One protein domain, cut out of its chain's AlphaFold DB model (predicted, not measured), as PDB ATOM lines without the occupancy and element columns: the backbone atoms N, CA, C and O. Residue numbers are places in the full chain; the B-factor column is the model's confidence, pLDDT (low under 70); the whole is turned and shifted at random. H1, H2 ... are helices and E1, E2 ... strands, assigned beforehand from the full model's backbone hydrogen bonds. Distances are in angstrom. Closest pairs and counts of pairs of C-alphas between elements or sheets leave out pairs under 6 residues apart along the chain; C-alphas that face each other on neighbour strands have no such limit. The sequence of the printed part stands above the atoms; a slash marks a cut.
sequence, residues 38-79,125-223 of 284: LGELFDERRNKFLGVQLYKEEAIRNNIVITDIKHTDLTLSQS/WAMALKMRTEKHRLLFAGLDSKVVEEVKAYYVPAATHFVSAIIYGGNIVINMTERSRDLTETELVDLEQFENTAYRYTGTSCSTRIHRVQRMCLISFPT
ATOM      1  N   LEU A  38     242.945 252.819 201.818       93.69
ATOM      2  CA  LEU A  38     241.819 251.892 201.863       93.69
ATOM      3  C   LEU A  38     242.314 250.534 202.383       93.69
ATOM      4  O   LEU A  38     243.426 250.114 202.055       93.69
ATOM      5  N   GLY A  39     241.524 249.879 203.231       91.94
ATOM      6  CA  GLY A  39     241.886 248.628 203.896       91.94
ATOM      7  C   GLY A  39     242.890 248.768 205.043       91.94
ATOM      8  O   GLY A  39     243.256 247.753 205.625       91.94
ATOM      9  N   GLU A  40     243.361 249.972 205.381       93.19
ATOM     10  CA  GLU A  40     244.354 250.163 206.444       93.19
ATOM     11  C   GLU A  40     243.783 249.869 207.837       93.19
ATOM     12  O   GLU A  40     242.651 250.241 208.150       93.19
ATOM     13  N   LEU A  41     244.574 249.192 208.670       92.25
ATOM     14  CA  LEU A  41     244.223 248.845 210.042       92.25
ATOM     15  C   LEU A  41     244.343 250.054 210.973       92.25
ATOM     16  O   LEU A  41     245.305 250.828 210.911       92.25
ATOM     17  N   PHE A  42     243.381 250.172 211.882       92.19
ATOM     18  CA  PHE A  42     243.209 251.314 212.765       92.19
ATOM     19  C   PHE A  42     242.983 250.886 214.223       92.19
ATOM     20  O   PHE A  42     242.126 250.050 214.540       92.19
ATOM     21  N   ASP A  43     243.749 251.490 215.126       91.12
ATOM     22  CA  ASP A  43     243.549 251.399 216.571       91.12
ATOM     23  C   ASP A  43     242.781 252.631 217.052       91.12
ATOM     24  O   ASP A  43     243.340 253.725 217.143       91.12
ATOM     25  N   GLU A  44     241.501 252.458 217.367       88.56
ATOM     26  CA  GLU A  44     240.649 253.538 217.857       88.56
ATOM     27  C   GLU A  44     241.091 254.024 219.240       88.56
ATOM     28  O   GLU A  44     241.077 255.224 219.490       88.56
ATOM     29  N   ARG A  45     241.601 253.128 220.098       86.56
ATOM     30  CA  ARG A  45     242.010 253.448 221.481       86.56
ATOM     31  C   ARG A  45     243.144 254.466 221.542       86.56
ATOM     32  O   ARG A  45     243.288 255.190 222.520       86.56
ATOM     33  N   ARG A  46     243.998 254.455 220.517       88.38
ATOM     34  CA  ARG A  46     245.158 255.346 220.368       88.38
ATOM     35  C   ARG A  46     244.994 256.315 219.203       88.38
ATOM     36  O   ARG A  46     245.922 257.066 218.916       88.38
ATOM     37  N   ASN A  47     243.855 256.249 218.515       90.00
ATOM     38  CA  ASN A  47     243.530 257.014 217.322       90.00
ATOM     39  C   ASN A  47     244.661 256.998 216.270       90.00
ATOM     40  O   ASN A  47     245.080 258.039 215.757       90.00
ATOM     41  N   LYS A  48     245.197 255.801 215.981       90.81
ATOM     42  CA  LYS A  48     246.413 255.618 215.173       90.81
ATOM     43  C   LYS A  48     246.248 254.541 214.100       90.81
ATOM     44  O   LYS A  48     245.760 253.444 214.364       90.81
ATOM     45  N   PHE A  49     246.751 254.833 212.902       92.12
ATOM     46  CA  PHE A  49     246.908 253.848 211.833       92.12
ATOM     47  C   PHE A  49     248.153 252.993 212.049       92.12
ATOM     48  O   PHE A  49     249.222 253.501 212.400       92.12
ATOM     49  N   LEU A  50     248.025 251.687 211.819       90.44
ATOM     50  CA  LEU A  50     249.133 250.747 211.995       90.44
ATOM     51  C   LEU A  50     250.059 250.667 210.774       90.44
ATOM     52  O   LEU A  50     251.106 250.033 210.855       90.44
ATOM     53  N   GLY A  51     249.694 251.279 209.645       89.69
ATOM     54  CA  GLY A  51     250.475 251.205 208.409       89.69
ATOM     55  C   GLY A  51     250.305 249.895 207.634       89.69
ATOM     56  O   GLY A  51     250.854 249.768 206.542       89.69
ATOM     57  N   VAL A  52     249.529 248.946 208.155       89.38
ATOM     58  CA  VAL A  52     249.271 247.634 207.545       89.38
ATOM     59  C   VAL A  52     247.877 247.630 206.925       89.38
ATOM     60  O   VAL A  52     246.946 248.177 207.511       89.38
ATOM     61  N   GLN A  53     247.727 247.033 205.744       90.00
ATOM     62  CA  GLN A  53     246.430 246.839 205.093       90.00
ATOM     63  C   GLN A  53     245.910 245.422 205.323       90.00
ATOM     64  O   GLN A  53     246.684 244.471 205.382       90.00
ATOM     65  N   LEU A  54     244.588 245.298 205.412       87.75
ATOM     66  CA  LEU A  54     243.882 244.029 205.554       87.75
ATOM     67  C   LEU A  54     244.091 243.114 204.340       87.75
ATOM     68  O   LEU A  54     244.196 241.908 204.492       87.75
ATOM     69  N   TYR A  55     244.183 243.691 203.143       89.31
ATOM     70  CA  TYR A  55     244.368 242.969 201.888       89.31
ATOM     71  C   TYR A  55     245.566 243.525 201.122       89.31
ATOM     72  O   TYR A  55     245.958 244.677 201.311       89.31
ATOM     73  N   LYS A  56     246.118 242.718 200.209       89.06
ATOM     74  CA  LYS A  56     247.133 243.183 199.256       89.06
ATOM     75  C   LYS A  56     246.561 244.298 198.382       89.06
ATOM     76  O   LYS A  56     245.389 244.266 198.008       89.06
ATOM     77  N   GLU A  57     247.411 245.244 198.004       89.38
ATOM     78  CA  GLU A  57     246.990 246.425 197.250       89.38
ATOM     79  C   GLU A  57     246.317 246.073 195.912       89.38
ATOM     80  O   GLU A  57     245.330 246.699 195.539       89.38
ATOM     81  N   GLU A  58     246.780 245.027 195.225       90.31
ATOM     82  CA  GLU A  58     246.172 244.527 193.982       90.31
ATOM     83  C   GLU A  58     244.733 244.040 194.193       90.31
ATOM     84  O   GLU A  58     243.828 244.405 193.443       90.31
ATOM     85  N   ALA A  59     244.502 243.270 195.260       90.19
ATOM     86  CA  ALA A  59     243.175 242.777 195.610       90.19
ATOM     87  C   ALA A  59     242.236 243.931 195.976       90.19
ATOM     88  O   ALA A  59     241.071 243.922 195.580       90.19
ATOM     89  N   ILE A  60     242.753 244.946 196.679       91.56
ATOM     90  CA  ILE A  60     242.011 246.171 196.987       91.56
ATOM     91  C   ILE A  60     241.635 246.889 195.693       91.56
ATOM     92  O   ILE A  60     240.456 247.131 195.473       91.56
ATOM     93  N   ARG A  61     242.600 247.180 194.812       91.38
ATOM     94  CA  ARG A  61     242.372 247.919 193.557       91.38
ATOM     95  C   ARG A  61     241.312 247.267 192.666       91.38
ATOM     96  O   ARG A  61     240.501 247.984 192.088       91.38
ATOM     97  N   ASN A  62     241.276 245.936 192.609       92.06
ATOM     98  CA  ASN A  62     240.300 245.185 191.811       92.06
ATOM     99  C   ASN A  62     238.892 245.139 192.431       92.06
ATOM    100  O   ASN A  62     237.938 244.770 191.753       92.06
ATOM    101  N   ASN A  63     238.748 245.516 193.705       93.00
ATOM    102  CA  ASN A  63     237.506 245.415 194.470       93.00
ATOM    103  C   ASN A  63     237.073 246.769 195.053       93.00
ATOM    104  O   ASN A  63     236.601 246.847 196.190       93.00
ATOM    105  N   ILE A  64     237.224 247.855 194.290       93.88
ATOM    106  CA  ILE A  64     236.729 249.186 194.672       93.88
ATOM    107  C   ILE A  64     235.480 249.535 193.873       93.88
ATOM    108  O   ILE A  64     235.460 249.471 192.647       93.88
ATOM    109  N   VAL A  65     234.458 250.004 194.584       94.25
ATOM    110  CA  VAL A  65     233.317 250.708 194.001       94.25
ATOM    111  C   VAL A  65     233.530 252.204 194.191       94.25
ATOM    112  O   VAL A  65     233.672 252.674 195.324       94.25
ATOM    113  N   ILE A  66     233.543 252.946 193.085       93.94
ATOM    114  CA  ILE A  66     233.622 254.409 193.076       93.94
ATOM    115  C   ILE A  66     232.212 254.966 192.884       93.94
ATOM    116  O   ILE A  66     231.472 254.528 192.006       93.94
ATOM    117  N   THR A  67     231.827 255.922 193.721       93.31
ATOM    118  CA  THR A  67     230.537 256.613 193.642       93.31
ATOM    119  C   THR A  67     230.763 258.116 193.662       93.31
ATOM    120  O   THR A  67     231.359 258.636 194.608       93.31
ATOM    121  N   ASP A  68     230.258 258.815 192.651       90.75
ATOM    122  CA  ASP A  68     230.224 260.277 192.637       90.75
ATOM    123  C   ASP A  68     229.182 260.778 193.644       90.75
ATOM    124  O   ASP A  68     228.020 260.376 193.596       90.75
ATOM    125  N   ILE A  69     229.593 261.655 194.562       85.25
ATOM    126  CA  ILE A  69     228.710 262.236 195.585       85.25
ATOM    127  C   ILE A  69     228.310 263.671 195.226       85.25
ATOM    128  O   ILE A  69     227.180 264.056 195.508       85.25
ATOM    129  N   LYS A  70     229.219 264.456 194.620       82.62
ATOM    130  CA  LYS A  70     229.018 265.876 194.248       82.62
ATOM    131  C   LYS A  70     228.199 266.661 195.286       82.62
ATOM    132  O   LYS A  70     227.118 267.163 194.995       82.62
ATOM    133  N   HIS A  71     228.716 266.748 196.507       84.94
ATOM    134  CA  HIS A  71     228.027 267.390 197.622       84.94
ATOM    135  C   HIS A  71     228.845 268.551 198.174       84.94
ATOM    136  O   HIS A  71     230.028 268.393 198.468       84.94
ATOM    137  N   THR A  72     228.191 269.691 198.366       82.94
ATOM    138  CA  THR A  72     228.785 270.897 198.940       82.94
ATOM    139  C   THR A  72     227.927 271.356 200.106       82.94
ATOM    140  O   THR A  72     226.710 271.440 199.975       82.94
ATOM    141  N   ASP A  73     228.573 271.652 201.225       84.81
ATOM    142  CA  ASP A  73     227.952 272.126 202.457       84.81
ATOM    143  C   ASP A  73     228.675 273.392 202.941       84.81
ATOM    144  O   ASP A  73     229.901 273.506 202.820       84.81
ATOM    145  N   LEU A  74     227.905 274.354 203.441       82.94
ATOM    146  CA  LEU A  74     228.374 275.643 203.932       82.94
ATOM    147  C   LEU A  74     227.910 275.800 205.378       82.94
ATOM    148  O   LEU A  74     226.717 275.841 205.655       82.94
ATOM    149  N   THR A  75     228.861 275.924 206.296       84.81
ATOM    150  CA  THR A  75     228.591 276.140 207.719       84.81
ATOM    151  C   THR A  75     229.128 277.502 208.140       84.81
ATOM    152  O   THR A  75     230.292 277.817 207.879       84.81
ATOM    153  N   LEU A  76     228.298 278.293 208.818       82.19
ATOM    154  CA  LEU A  76     228.668 279.579 209.402       82.19
ATOM    155  C   LEU A  76     228.584 279.492 210.928       82.19
ATOM    156  O   LEU A  76     227.620 278.958 211.465       82.19
ATOM    157  N   SER A  77     229.585 280.027 211.625       82.56
ATOM    158  CA  SER A  77     229.573 280.163 213.081       82.56
ATOM    159  C   SER A  77     230.098 281.532 213.508       82.56
ATOM    160  O   SER A  77     231.106 282.007 212.987       82.56
ATOM    161  N   GLN A  78     229.415 282.170 214.458       74.19
ATOM    162  CA  GLN A  78     229.799 283.456 215.061       74.19
ATOM    163  C   GLN A  78     230.606 283.282 216.359       74.19
ATOM    164  O   GLN A  78     231.209 284.226 216.871       74.19
ATOM    165  N   SER A  79     230.606 282.082 216.931       68.88
ATOM    166  CA  SER A  79     231.313 281.776 218.165       68.88
ATOM    167  C   SER A  79     232.489 280.847 217.884       68.88
ATOM    168  O   SER A  79     232.481 280.021 216.973       68.88
ATOM    169  N   TRP A 125     234.187 285.259 213.276       79.62
ATOM    170  CA  TRP A 125     233.294 284.510 212.415       79.62
ATOM    171  C   TRP A 125     234.086 283.444 211.686       79.62
ATOM    172  O   TRP A 125     235.172 283.705 211.167       79.62
ATOM    173  N   ALA A 126     233.526 282.248 211.621       83.31
ATOM    174  CA  ALA A 126     234.091 281.133 210.901       83.31
ATOM    175  C   ALA A 126     233.125 280.671 209.822       83.31
ATOM    176  O   ALA A 126     231.979 280.328 210.100       83.31
ATOM    177  N   MET A 127     233.619 280.631 208.593       83.88
ATOM    178  CA  MET A 127     232.916 280.060 207.458       83.88
ATOM    179  C   MET A 127     233.653 278.808 207.006       83.88
ATOM    180  O   MET A 127     234.835 278.880 206.658       83.88
ATOM    181  N   ALA A 128     232.964 277.673 206.991       86.38
ATOM    182  CA  ALA A 128     233.485 276.426 206.462       86.38
ATOM    183  C   ALA A 128     232.725 276.003 205.210       86.38
ATOM    184  O   ALA A 128     231.522 275.779 205.246       86.38
ATOM    185  N   LEU A 129     233.464 275.841 204.118       84.75
ATOM    186  CA  LEU A 129     232.992 275.216 202.895       84.75
ATOM    187  C   LEU A 129     233.524 273.783 202.846       84.75
ATOM    188  O   LEU A 129     234.740 273.567 202.806       84.75
ATOM    189  N   LYS A 130     232.619 272.809 202.846       87.12
ATOM    190  CA  LYS A 130     232.911 271.375 202.808       87.12
ATOM    191  C   LYS A 130     232.471 270.829 201.458       87.12
ATOM    192  O   LYS A 130     231.293 270.850 201.126       87.12
ATOM    193  N   MET A 131     233.409 270.305 200.682       86.56
ATOM    194  CA  MET A 131     233.153 269.775 199.343       86.56
ATOM    195  C   MET A 131     233.513 268.296 199.306       86.56
ATOM    196  O   MET A 131     234.656 267.947 199.580       86.56
ATOM    197  N   ARG A 132     232.560 267.439 198.944       89.00
ATOM    198  CA  ARG A 132     232.704 265.989 198.757       89.00
ATOM    199  C   ARG A 132     232.523 265.673 197.281       89.00
ATOM    200  O   ARG A 132     231.526 266.053 196.673       89.00
ATOM    201  N   THR A 133     233.482 264.959 196.707       88.62
ATOM    202  CA  THR A 133     233.517 264.672 195.268       88.62
ATOM    203  C   THR A 133     233.181 263.214 195.004       88.62
ATOM    204  O   THR A 133     232.156 262.932 194.387       88.62
ATOM    205  N   GLU A 134     233.970 262.296 195.560       92.69
ATOM    206  CA  GLU A 134     233.858 260.858 195.318       92.69
ATOM    207  C   GLU A 134     233.935 260.054 196.610       92.69
ATOM    208  O   GLU A 134     234.609 260.435 197.569       92.69
ATOM    209  N   LYS A 135     233.307 258.883 196.607       93.81
ATOM    210  CA  LYS A 135     233.471 257.858 197.632       93.81
ATOM    211  C   LYS A 135     234.005 256.588 197.011       93.81
ATOM    212  O   LYS A 135     233.411 256.042 196.088       93.81
ATOM    213  N   HIS A 136     235.121 256.118 197.545       94.88
ATOM    214  CA  HIS A 136     235.743 254.857 197.164       94.88
ATOM    215  C   HIS A 136     235.468 253.868 198.286       94.88
ATOM    216  O   HIS A 136     235.894 254.080 199.421       94.88
ATOM    217  N   ARG A 137     234.707 252.815 197.998       94.69
ATOM    218  CA  ARG A 137     234.304 251.800 198.973       94.69
ATOM    219  C   ARG A 137     234.868 250.444 198.580       94.69
ATOM    220  O   ARG A 137     234.754 250.044 197.426       94.69
ATOM    221  N   LEU A 138     235.400 249.722 199.558       92.06
ATOM    222  CA  LEU A 138     235.850 248.351 199.381       92.06
ATOM    223  C   LEU A 138     234.644 247.408 199.227       92.06
ATOM    224  O   LEU A 138     233.682 247.460 200.004       92.06
ATOM    225  N   LEU A 139     234.684 246.557 198.206       90.19
ATOM    226  CA  LEU A 139     233.695 245.522 197.954       90.19
ATOM    227  C   LEU A 139     234.198 244.190 198.512       90.19
ATOM    228  O   LEU A 139     235.061 243.546 197.928       90.19
ATOM    229  N   PHE A 140     233.623 243.754 199.630       84.25
ATOM    230  CA  PHE A 140     234.036 242.506 200.279       84.25
ATOM    231  C   PHE A 140     233.628 241.241 199.521       84.25
ATOM    232  O   PHE A 140     234.249 240.209 199.716       84.25
ATOM    233  N   ALA A 141     232.621 241.311 198.643       82.88
ATOM    234  CA  ALA A 141     232.123 240.142 197.917       82.88
ATOM    235  C   ALA A 141     233.183 239.477 197.016       82.88
ATOM    236  O   ALA A 141     233.109 238.276 196.786       82.88
ATOM    237  N   GLY A 142     234.162 240.242 196.522       77.06
ATOM    238  CA  GLY A 142     235.270 239.728 195.708       77.06
ATOM    239  C   GLY A 142     236.586 239.562 196.475       77.06
ATOM    240  O   GLY A 142     237.639 239.404 195.856       77.06
ATOM    241  N   LEU A 143     236.550 239.633 197.809       84.19
ATOM    242  CA  LEU A 143     237.719 239.499 198.676       84.19
ATOM    243  C   LEU A 143     237.632 238.214 199.497       84.19
ATOM    244  O   LEU A 143     236.567 237.845 199.986       84.19
ATOM    245  N   ASP A 144     238.771 237.543 199.671       81.94
ATOM    246  CA  ASP A 144     238.839 236.312 200.456       81.94
ATOM    247  C   ASP A 144     238.549 236.600 201.937       81.94
ATOM    248  O   ASP A 144     239.225 237.406 202.586       81.94
ATOM    249  N   SER A 145     237.531 235.942 202.483       77.38
ATOM    250  CA  SER A 145     237.149 236.080 203.886       77.38
ATOM    251  C   SER A 145     238.199 235.501 204.837       77.38
ATOM    252  O   SER A 145     238.328 235.998 205.956       77.38
ATOM    253  N   LYS A 146     239.008 234.525 204.396       80.06
ATOM    254  CA  LYS A 146     240.044 233.882 205.225       80.06
ATOM    255  C   LYS A 146     241.151 234.845 205.643       80.06
ATOM    256  O   LYS A 146     241.641 234.775 206.766       80.06
ATOM    257  N   VAL A 147     241.483 235.807 204.780       80.12
ATOM    258  CA  VAL A 147     242.494 236.839 205.068       80.12
ATOM    259  C   VAL A 147     242.103 237.661 206.294       80.12
ATOM    260  O   VAL A 147     242.961 238.050 207.086       80.12
ATOM    261  N   VAL A 148     240.801 237.894 206.499       77.31
ATOM    262  CA  VAL A 148     240.325 238.599 207.691       77.31
ATOM    263  C   VAL A 148     240.652 237.800 208.941       77.31
ATOM    264  O   VAL A 148     241.095 238.398 209.912       77.31
ATOM    265  N   GLU A 149     240.484 236.478 208.934       76.31
ATOM    266  CA  GLU A 149     240.776 235.622 210.089       76.31
ATOM    267  C   GLU A 149     242.274 235.580 210.417       76.31
ATOM    268  O   GLU A 149     242.647 235.716 211.584       76.31
ATOM    269  N   GLU A 150     243.133 235.488 209.399       78.38
ATOM    270  CA  GLU A 150     244.593 235.505 209.558       78.38
ATOM    271  C   GLU A 150     245.096 236.844 210.113       78.38
ATOM    272  O   GLU A 150     245.817 236.894 211.116       78.38
ATOM    273  N   VAL A 151     244.671 237.955 209.501       77.50
ATOM    274  CA  VAL A 151     245.030 239.304 209.961       77.50
ATOM    275  C   VAL A 151     244.460 239.550 211.350       77.50
ATOM    276  O   VAL A 151     245.129 240.145 212.194       77.50
ATOM    277  N   LYS A 152     243.252 239.056 211.630       71.56
ATOM    278  CA  LYS A 152     242.624 239.171 212.942       71.56
ATOM    279  C   LYS A 152     243.442 238.447 214.015       71.56
ATOM    280  O   LYS A 152     243.682 239.033 215.067       71.56
ATOM    281  N   ALA A 153     243.921 237.231 213.752       74.25
ATOM    282  CA  ALA A 153     244.738 236.471 214.701       74.25
ATOM    283  C   ALA A 153     246.042 237.196 215.079       74.25
ATOM    284  O   ALA A 153     246.448 237.162 216.240       74.25
ATOM    285  N   TYR A 154     246.673 237.887 214.127       78.94
ATOM    286  CA  TYR A 154     247.946 238.566 214.366       78.94
ATOM    287  C   TYR A 154     247.789 240.008 214.878       78.94
ATOM    288  O   TYR A 154     248.544 240.453 215.742       78.94
ATOM    289  N   TYR A 155     246.809 240.756 214.361       78.19
ATOM    290  CA  TYR A 155     246.714 242.203 214.562       78.19
ATOM    291  C   TYR A 155     245.600 242.655 215.503       78.19
ATOM    292  O   TYR A 155     245.703 243.781 215.972       78.19
ATOM    293  N   VAL A 156     244.592 241.845 215.862       69.44
ATOM    294  CA  VAL A 156     243.554 242.260 216.838       69.44
ATOM    295  C   VAL A 156     244.075 242.803 218.169       69.44
ATOM    296  O   VAL A 156     243.473 243.760 218.656       69.44
ATOM    297  N   PRO A 157     245.170 242.303 218.786       75.94
ATOM    298  CA  PRO A 157     245.659 242.945 220.012       75.94
ATOM    299  C   PRO A 157     246.008 244.435 219.803       75.94
ATOM    300  O   PRO A 157     245.929 245.240 220.738       75.94
ATOM    301  N   ALA A 158     246.354 244.821 218.570       81.38
ATOM    302  CA  ALA A 158     246.715 246.181 218.191       81.38
ATOM    303  C   ALA A 158     245.613 246.937 217.419       81.38
ATOM    304  O   ALA A 158     245.486 248.140 217.610       81.38
ATOM    305  N   ALA A 159     244.824 246.277 216.570       87.50
ATOM    306  CA  ALA A 159     243.858 246.874 215.649       87.50
ATOM    307  C   ALA A 159     242.415 246.605 216.084       87.50
ATOM    308  O   ALA A 159     242.023 245.472 216.347       87.50
ATOM    309  N   THR A 160     241.598 247.653 216.073       88.62
ATOM    310  CA  THR A 160     240.169 247.584 216.431       88.62
ATOM    311  C   THR A 160     239.264 247.621 215.201       88.62
ATOM    312  O   THR A 160     238.239 246.943 215.148       88.62
ATOM    313  N   HIS A 161     239.677 248.393 214.197       90.69
ATOM    314  CA  HIS A 161     238.916 248.690 212.995       90.69
ATOM    315  C   HIS A 161     239.822 248.637 211.767       90.69
ATOM    316  O   HIS A 161     241.050 248.628 211.878       90.69
ATOM    317  N   PHE A 162     239.219 248.671 210.586       91.56
ATOM    318  CA  PHE A 162     239.926 248.892 209.329       91.56
ATOM    319  C   PHE A 162     239.138 249.838 208.413       91.56
ATOM    320  O   PHE A 162     237.915 249.956 208.527       91.56
ATOM    321  N   VAL A 163     239.835 250.526 207.506       94.38
ATOM    322  CA  VAL A 163     239.232 251.499 206.579       94.38
ATOM    323  C   VAL A 163     238.475 250.778 205.464       94.38
ATOM    324  O   VAL A 163     239.076 250.178 204.575       94.38
ATOM    325  N   SER A 164     237.147 250.864 205.478       94.12
ATOM    326  CA  SER A 164     236.266 250.230 204.490       94.12
ATOM    327  C   SER A 164     235.867 251.163 203.349       94.12
ATOM    328  O   SER A 164     235.567 250.704 202.245       94.12
ATOM    329  N   ALA A 165     235.860 252.474 203.593       95.19
ATOM    330  CA  ALA A 165     235.600 253.472 202.568       95.19
ATOM    331  C   ALA A 165     236.327 254.786 202.852       95.19
ATOM    332  O   ALA A 165     236.616 255.131 203.997       95.19
ATOM    333  N   ILE A 166     236.576 255.535 201.785       95.25
ATOM    334  CA  ILE A 166     237.227 256.841 201.802       95.25
ATOM    335  C   ILE A 166     236.349 257.813 201.023       95.25
ATOM    336  O   ILE A 166     235.890 257.492 199.928       95.25
ATOM    337  N   ILE A 167     236.123 259.000 201.584       94.12
ATOM    338  CA  ILE A 167     235.432 260.095 200.905       94.12
ATOM    339  C   ILE A 167     236.455 261.177 200.574       94.12
ATOM    340  O   ILE A 167     237.102 261.747 201.462       94.12
ATOM    341  N   TYR A 168     236.581 261.445 199.282       92.19
ATOM    342  CA  TYR A 168     237.454 262.456 198.717       92.19
ATOM    343  C   TYR A 168     236.762 263.811 198.646       92.19
ATOM    344  O   TYR A 168     235.576 263.919 198.324       92.19
ATOM    345  N   GLY A 169     237.518 264.859 198.937       90.50
ATOM    346  CA  GLY A 169     236.982 266.193 199.076       90.50
ATOM    347  C   GLY A 169     237.976 267.206 199.622       90.50
ATOM    348  O   GLY A 169     239.166 266.940 199.803       90.50
ATOM    349  N   GLY A 170     237.460 268.393 199.899       86.44
ATOM    350  CA  GLY A 170     238.209 269.513 200.442       86.44
ATOM    351  C   GLY A 170     237.379 270.274 201.461       86.44
ATOM    352  O   GLY A 170     236.167 270.401 201.323       86.44
ATOM    353  N   ASN A 171     238.058 270.788 202.482       87.38
ATOM    354  CA  ASN A 171     237.487 271.725 203.437       87.38
ATOM    355  C   ASN A 171     238.261 273.031 203.335       87.38
ATOM    356  O   ASN A 171     239.491 273.014 203.454       87.38
ATOM    357  N   ILE A 172     237.550 274.139 203.190       85.62
ATOM    358  CA  ILE A 172     238.093 275.488 203.325       85.62
ATOM    359  C   ILE A 172     237.458 276.080 204.571       85.62
ATOM    360  O   ILE A 172     236.238 276.094 204.681       85.62
ATOM    361  N   VAL A 173     238.282 276.556 205.501       85.19
ATOM    362  CA  VAL A 173     237.807 277.279 206.681       85.19
ATOM    363  C   VAL A 173     238.418 278.665 206.655       85.19
ATOM    364  O   VAL A 173     239.641 278.804 206.620       85.19
ATOM    365  N   ILE A 174     237.564 279.680 206.666       83.62
ATOM    366  CA  ILE A 174     237.956 281.079 206.761       83.62
ATOM    367  C   ILE A 174     237.537 281.560 208.141       83.62
ATOM    368  O   ILE A 174     236.351 281.588 208.449       83.62
ATOM    369  N   ASN A 175     238.520 281.912 208.965       83.94
ATOM    370  CA  ASN A 175     238.295 282.507 210.275       83.94
ATOM    371  C   ASN A 175     238.619 284.001 210.203       83.94
ATOM    372  O   ASN A 175     239.749 284.379 209.888       83.94
ATOM    373  N   MET A 176     237.635 284.836 210.495       79.00
ATOM    374  CA  MET A 176     237.734 286.289 210.506       79.00
ATOM    375  C   MET A 176     237.599 286.771 211.937       79.00
ATOM    376  O   MET A 176     236.668 286.379 212.623       79.00
ATOM    377  N   THR A 177     238.505 287.631 212.394       77.00
ATOM    378  CA  THR A 177     238.489 288.124 213.774       77.00
ATOM    379  C   THR A 177     238.443 289.645 213.793       77.00
ATOM    380  O   THR A 177     239.322 290.280 213.211       77.00
ATOM    381  N   GLU A 178     237.487 290.227 214.509       75.19
ATOM    382  CA  GLU A 178     237.357 291.672 214.687       75.19
ATOM    383  C   GLU A 178     237.510 292.050 216.159       75.19
ATOM    384  O   GLU A 178     237.008 291.366 217.049       75.19
ATOM    385  N   ARG A 179     238.215 293.152 216.432       69.44
ATOM    386  CA  ARG A 179     238.297 293.734 217.774       69.44
ATOM    387  C   ARG A 179     237.252 294.834 217.895       69.44
ATOM    388  O   ARG A 179     237.472 295.904 217.336       69.44
ATOM    389  N   SER A 180     236.172 294.594 218.634       65.88
ATOM    390  CA  SER A 180     235.198 295.648 218.948       65.88
ATOM    391  C   SER A 180     235.425 296.210 220.352       65.88
ATOM    392  O   SER A 180     235.824 295.481 221.264       65.88
ATOM    393  N   ARG A 181     235.173 297.514 220.513       56.53
ATOM    394  CA  ARG A 181     235.101 298.204 221.812       56.53
ATOM    395  C   ARG A 181     233.661 298.470 222.258       56.53
ATOM    396  O   ARG A 181     233.451 298.592 223.457       56.53
ATOM    397  N   ASP A 182     232.702 298.471 221.329       54.41
ATOM    398  CA  ASP A 182     231.305 298.827 221.584       54.41
ATOM    399  C   ASP A 182     230.361 297.716 221.089       54.41
ATOM    400  O   ASP A 182     230.511 297.159 219.995       54.41
ATOM    401  N   LEU A 183     229.417 297.337 221.950       52.75
ATOM    402  CA  LEU A 183     228.398 296.321 221.694       52.75
ATOM    403  C   LEU A 183     227.139 297.038 221.183       52.75
ATOM    404  O   LEU A 183     226.416 297.622 221.985       52.75
ATOM    405  N   THR A 184     226.870 297.026 219.876       52.72
ATOM    406  CA  THR A 184     225.598 297.537 219.332       52.72
ATOM    407  C   THR A 184     224.942 296.541 218.388       52.72
ATOM    408  O   THR A 184     225.611 295.891 217.593       52.72
ATOM    409  N   GLU A 185     223.611 296.501 218.468       53.38
ATOM    410  CA  GLU A 185     222.615 295.580 217.887       53.38
ATOM    411  C   GLU A 185     222.595 295.450 216.343       53.38
ATOM    412  O   GLU A 185     221.745 294.768 215.780       53.38
ATOM    413  N   THR A 186     223.549 296.051 215.630       54.31
ATOM    414  CA  THR A 186     223.715 296.022 214.159       54.31
ATOM    415  C   THR A 186     224.101 294.644 213.575       54.31
ATOM    416  O   THR A 186     224.377 294.524 212.388       54.31
ATOM    417  N   GLU A 187     224.111 293.586 214.389       54.25
ATOM    418  CA  GLU A 187     224.892 292.353 214.188       54.25
ATOM    419  C   GLU A 187     224.203 291.255 213.363       54.25
ATOM    420  O   GLU A 187     224.884 290.443 212.736       54.25
ATOM    421  N   LEU A 188     222.867 291.219 213.332       51.88
ATOM    422  CA  LEU A 188     222.121 290.201 212.574       51.88
ATOM    423  C   LEU A 188     222.140 290.475 211.062       51.88
ATOM    424  O   LEU A 188     222.163 289.543 210.260       51.88
ATOM    425  N   VAL A 189     222.209 291.752 210.676       53.25
ATOM    426  CA  VAL A 189     222.210 292.189 209.271       53.25
ATOM    427  C   VAL A 189     223.533 291.843 208.575       53.25
ATOM    428  O   VAL A 189     223.528 291.452 207.407       53.25
ATOM    429  N   ASP A 190     224.662 291.927 209.287       59.19
ATOM    430  CA  ASP A 190     225.985 291.601 208.736       59.19
ATOM    431  C   ASP A 190     226.171 290.091 208.510       59.19
ATOM    432  O   ASP A 190     226.776 289.691 207.515       59.19
ATOM    433  N   LEU A 191     225.618 289.244 209.389       60.06
ATOM    434  CA  LEU A 191     225.632 287.784 209.238       60.06
ATOM    435  C   LEU A 191     224.788 287.327 208.050       60.06
ATOM    436  O   LEU A 191     225.271 286.552 207.230       60.06
ATOM    437  N   GLU A 192     223.567 287.846 207.924       63.81
ATOM    438  CA  GLU A 192     222.667 287.494 206.824       63.81
ATOM    439  C   GLU A 192     223.227 287.969 205.471       63.81
ATOM    440  O   GLU A 192     223.189 287.241 204.477       63.81
ATOM    441  N   GLN A 193     223.828 289.165 205.406       63.34
ATOM    442  CA  GLN A 193     224.512 289.630 204.191       63.34
ATOM    443  C   GLN A 193     225.763 288.813 203.868       63.34
ATOM    444  O   GLN A 193     226.029 288.529 202.693       63.34
ATOM    445  N   PHE A 194     226.533 288.430 204.884       63.28
ATOM    446  CA  PHE A 194     227.705 287.586 204.705       63.28
ATOM    447  C   PHE A 194     227.315 286.192 204.199       63.28
ATOM    448  O   PHE A 194     227.885 285.718 203.216       63.28
ATOM    449  N   GLU A 195     226.298 285.578 204.801       63.94
ATOM    450  CA  GLU A 195     225.744 284.287 204.400       63.94
ATOM    451  C   GLU A 195     225.206 284.336 202.960       63.94
ATOM    452  O   GLU A 195     225.616 283.537 202.113       63.94
ATOM    453  N   ASN A 196     224.402 285.348 202.623       66.50
ATOM    454  CA  ASN A 196     223.906 285.569 201.261       66.50
ATOM    455  C   ASN A 196     225.037 285.770 200.238       66.50
ATOM    456  O   ASN A 196     224.950 285.315 199.094       66.50
ATOM    457  N   THR A 197     226.123 286.437 200.634       63.31
ATOM    458  CA  THR A 197     227.306 286.612 199.781       63.31
ATOM    459  C   THR A 197     228.044 285.290 199.592       63.31
ATOM    460  O   THR A 197     228.419 284.959 198.469       63.31
ATOM    461  N   ALA A 198     228.212 284.502 200.654       61.06
ATOM    462  CA  ALA A 198     228.857 283.196 200.603       61.06
ATOM    463  C   ALA A 198     228.100 282.213 199.692       61.06
ATOM    464  O   ALA A 198     228.717 281.604 198.814       61.06
ATOM    465  N   TYR A 199     226.767 282.130 199.811       62.47
ATOM    466  CA  TYR A 199     225.928 281.286 198.947       62.47
ATOM    467  C   TYR A 199     226.039 281.635 197.456       62.47
ATOM    468  O   TYR A 199     225.981 280.755 196.596       62.47
ATOM    469  N   ARG A 200     226.249 282.912 197.117       60.66
ATOM    470  CA  ARG A 200     226.435 283.332 195.719       60.66
ATOM    471  C   ARG A 200     227.709 282.771 195.090       60.66
ATOM    472  O   ARG A 200     227.716 282.511 193.889       60.66
ATOM    473  N   TYR A 201     228.763 282.555 195.876       52.06
ATOM    474  CA  TYR A 201     230.014 281.979 195.380       52.06
ATOM    475  C   TYR A 201     229.963 280.447 195.314       52.06
ATOM    476  O   TYR A 201     230.487 279.863 194.363       52.06
ATOM    477  N   THR A 202     229.269 279.781 196.244       52.16
ATOM    478  CA  THR A 202     229.147 278.310 196.234       52.16
ATOM    479  C   THR A 202     228.348 277.783 195.036       52.16
ATOM    480  O   THR A 202     228.663 276.706 194.528       52.16
ATOM    481  N   GLY A 203     227.403 278.569 194.502       47.53
ATOM    482  CA  GLY A 203     226.646 278.250 193.282       47.53
ATOM    483  C   GLY A 203     227.460 278.249 191.979       47.53
ATOM    484  O   GLY A 203     226.973 277.770 190.958       47.53
ATOM    485  N   THR A 204     228.701 278.750 191.992       47.62
ATOM    486  CA  THR A 204     229.584 278.780 190.807       47.62
ATOM    487  C   THR A 204     230.605 277.642 190.759       47.62
ATOM    488  O   THR A 204     231.447 277.617 189.862       47.62
ATOM    489  N   SER A 205     230.539 276.690 191.702       43.97
ATOM    490  CA  SER A 205     231.504 275.591 191.827       43.97
ATOM    491  C   SER A 205     231.605 274.735 190.577       43.97
ATOM    492  O   SER A 205     230.779 273.859 190.326       43.97
ATOM    493  N   CYS A 206     232.699 274.935 189.842       40.34
ATOM    494  CA  CYS A 206     233.170 273.974 188.865       40.34
ATOM    495  C   CYS A 206     233.426 272.639 189.582       40.34
ATOM    496  O   CYS A 206     233.919 272.605 190.712       40.34
ATOM    497  N   SER A 207     233.032 271.538 188.943       49.72
ATOM    498  CA  SER A 207     233.160 270.169 189.447       49.72
ATOM    499  C   SER A 207     234.626 269.722 189.407       49.72
ATOM    500  O   SER A 207     234.982 268.810 188.661       49.72
ATOM    501  N   THR A 208     235.502 270.366 190.173       54.81
ATOM    502  CA  THR A 208     236.910 269.979 190.246       54.81
ATOM    503  C   THR A 208     237.029 268.747 191.136       54.81
ATOM    504  O   THR A 208     236.635 268.759 192.302       54.81
ATOM    505  N   ARG A 209     237.551 267.649 190.583       57.34
ATOM    506  CA  ARG A 209     237.793 266.406 191.323       57.34
ATOM    507  C   ARG A 209     238.926 266.644 192.329       57.34
ATOM    508  O   ARG A 209     240.075 266.844 191.943       57.34
ATOM    509  N   ILE A 210     238.609 266.649 193.625       71.75
ATOM    510  CA  ILE A 210     239.586 266.880 194.697       71.75
ATOM    511  C   ILE A 210     240.045 265.529 195.241       71.75
ATOM    512  O   ILE A 210     239.310 264.868 195.961       71.75
ATOM    513  N   HIS A 211     241.293 265.150 194.972       71.19
ATOM    514  CA  HIS A 211     241.876 263.872 195.404       71.19
ATOM    515  C   HIS A 211     242.457 263.883 196.830       71.19
ATOM    516  O   HIS A 211     243.372 263.122 197.145       71.19
ATOM    517  N   ARG A 212     241.956 264.742 197.724       82.75
ATOM    518  CA  ARG A 212     242.339 264.706 199.143       82.75
ATOM    519  C   ARG A 212     241.299 263.970 199.956       82.75
ATOM    520  O   ARG A 212     240.106 264.128 199.733       82.75
ATOM    521  N   VAL A 213     241.752 263.173 200.914       87.12
ATOM    522  CA  VAL A 213     240.828 262.475 201.795       87.12
ATOM    523  C   VAL A 213     240.259 263.448 202.815       87.12
ATOM    524  O   VAL A 213     240.996 264.022 203.616       87.12
ATOM    525  N   GLN A 214     238.939 263.577 202.813       90.31
ATOM    526  CA  GLN A 214     238.208 264.411 203.756       90.31
ATOM    527  C   GLN A 214     237.656 263.577 204.917       90.31
ATOM    528  O   GLN A 214     237.739 263.992 206.076       90.31
ATOM    529  N   ARG A 215     237.100 262.394 204.617       93.56
ATOM    530  CA  ARG A 215     236.484 261.495 205.605       93.56
ATOM    531  C   ARG A 215     236.807 260.035 205.325       93.56
ATOM    532  O   ARG A 215     237.169 259.670 204.205       93.56
ATOM    533  N   MET A 216     236.644 259.212 206.351       94.12
ATOM    534  CA  MET A 216     236.859 257.774 206.292       94.12
ATOM    535  C   MET A 216     235.754 257.021 207.009       94.12
ATOM    536  O   MET A 216     235.289 257.450 208.063       94.12
ATOM    537  N   CYS A 217     235.404 255.861 206.465       94.50
ATOM    538  CA  CYS A 217     234.520 254.908 207.110       94.50
ATOM    539  C   CYS A 217     235.342 253.723 207.618       94.50
ATOM    540  O   CYS A 217     236.126 253.127 206.875       94.50
ATOM    541  N   LEU A 218     235.138 253.389 208.882       92.44
ATOM    542  CA  LEU A 218     235.791 252.321 209.613       92.44
ATOM    543  C   LEU A 218     234.772 251.222 209.917       92.44
ATOM    544  O   LEU A 218     233.616 251.509 210.228       92.44
ATOM    545  N   ILE A 219     235.204 249.968 209.824       90.94
ATOM    546  CA  ILE A 219     234.422 248.796 210.229       90.94
ATOM    547  C   ILE A 219     235.191 248.061 211.320       90.94
ATOM    548  O   ILE A 219     236.401 247.858 211.202       90.94
ATOM    549  N   SER A 220     234.489 247.693 212.390       87.81
ATOM    550  CA  SER A 220     235.029 246.904 213.498       87.81
ATOM    551  C   SER A 220     235.258 245.456 213.073       87.81
ATOM    552  O   SER A 220     234.433 244.882 212.353       87.81
ATOM    553  N   PHE A 221     236.306 244.813 213.590       81.25
ATOM    554  CA  PHE A 221     236.415 243.362 213.447       81.25
ATOM    555  C   PHE A 221     235.223 242.662 214.119       81.25
ATOM    556  O   PHE A 221     234.830 243.054 215.219       81.25
ATOM    557  N   PRO A 222     234.647 241.612 213.507       63.12
ATOM    558  CA  PRO A 222     233.582 240.848 214.146       63.12
ATOM    559  C   PRO A 222     234.119 240.221 215.436       63.12
ATOM    560  O   PRO A 222     235.120 239.505 215.399       63.12
ATOM    561  N   THR A 223     233.498 240.476 216.586       50.31
ATOM    562  CA  THR A 223     233.851 239.816 217.852       50.31
ATOM    563  C   THR A 223     233.504 238.327 217.769       50.31
ATOM    564  O   THR A 223     232.461 237.960 217.232       50.31
TER     565      THR A 223
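Overview. This is residues 38 to 79 and 125 to 223 of the 284 residues of an uncharacterized protein of Scleroderma citrinum Foug A (UniProt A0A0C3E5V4). A long, arched ribbon of three antiparallel strands, E3, E4 and E5, is joined at one end by E6 and the hairpin of E1 and E2, both beside E5; H1 and H2 graze this end, while H3 runs along the strands over E3 and E4 towards the other. Residues 179 to 190 stick out there. The printed part has 141 residues with three named helices and six named strands, E1 E2 H1 E3 E4 H2 E5 H3 E6, of mixed class, with one branched, twisted antiparallel sheet. It spans 66 by 33 by 21 A and is only just loose, close to extended, with a radius of gyration of the C-alphas of 21.2 A.

Arrangement. E5, residues 161 to 178, bends by 94 degrees at residue 164; E1, residues 40 to 43, and E4, residues 125 to 138, lie on one side of it, and E6, residues 213 to 220, on the other side. N 163 and O 40, 2.9 A, N 168 and O 134, 2.8 A, and N 164 and O 217, 2.8 A, are within hydrogen-bond range. So are N 41 and O 52, 2.8 A, in the hairpin of E1 and E2, residues 48 to 53, and N 73 and O 130, 2.8 A, between E4 and E3, residues 64 to 77. H3, residues 187 to 202, has a height of 9.8 A over the sheet and runs along E3, at 13 degrees on the local plane; their closest C-alphas, Leu 76 and Glu 195, are 7.5 A apart. H1, residues 57 to 62, and H2, residues 145 to 155, only graze the sheet. Every O i to N i+4 pair is within range in H1, 6 of 7 in H2, 10 of 12 in H3.

Along the chain. E1 begins at C-alpha 40 (244.354, 250.163, 206.444) and E6 ends at C-alpha 220 (235.029, 246.904, 213.498). E5 measures 43.0 A, E4 38.5 A, E3 36.7 A and H3 23.2 A.

Size, cuts and confidence. The C-alphas farthest apart, Lys 146 and Asp 182, are 67.5 A apart. Residues 80 to 124 are not printed; C-alphas 79 and 125 are 6.7 A apart. Of the links printed whole, none is long. Residue 79, residue 156, residues 179 to 209 and residues 222 to 223 have pLDDT under 70.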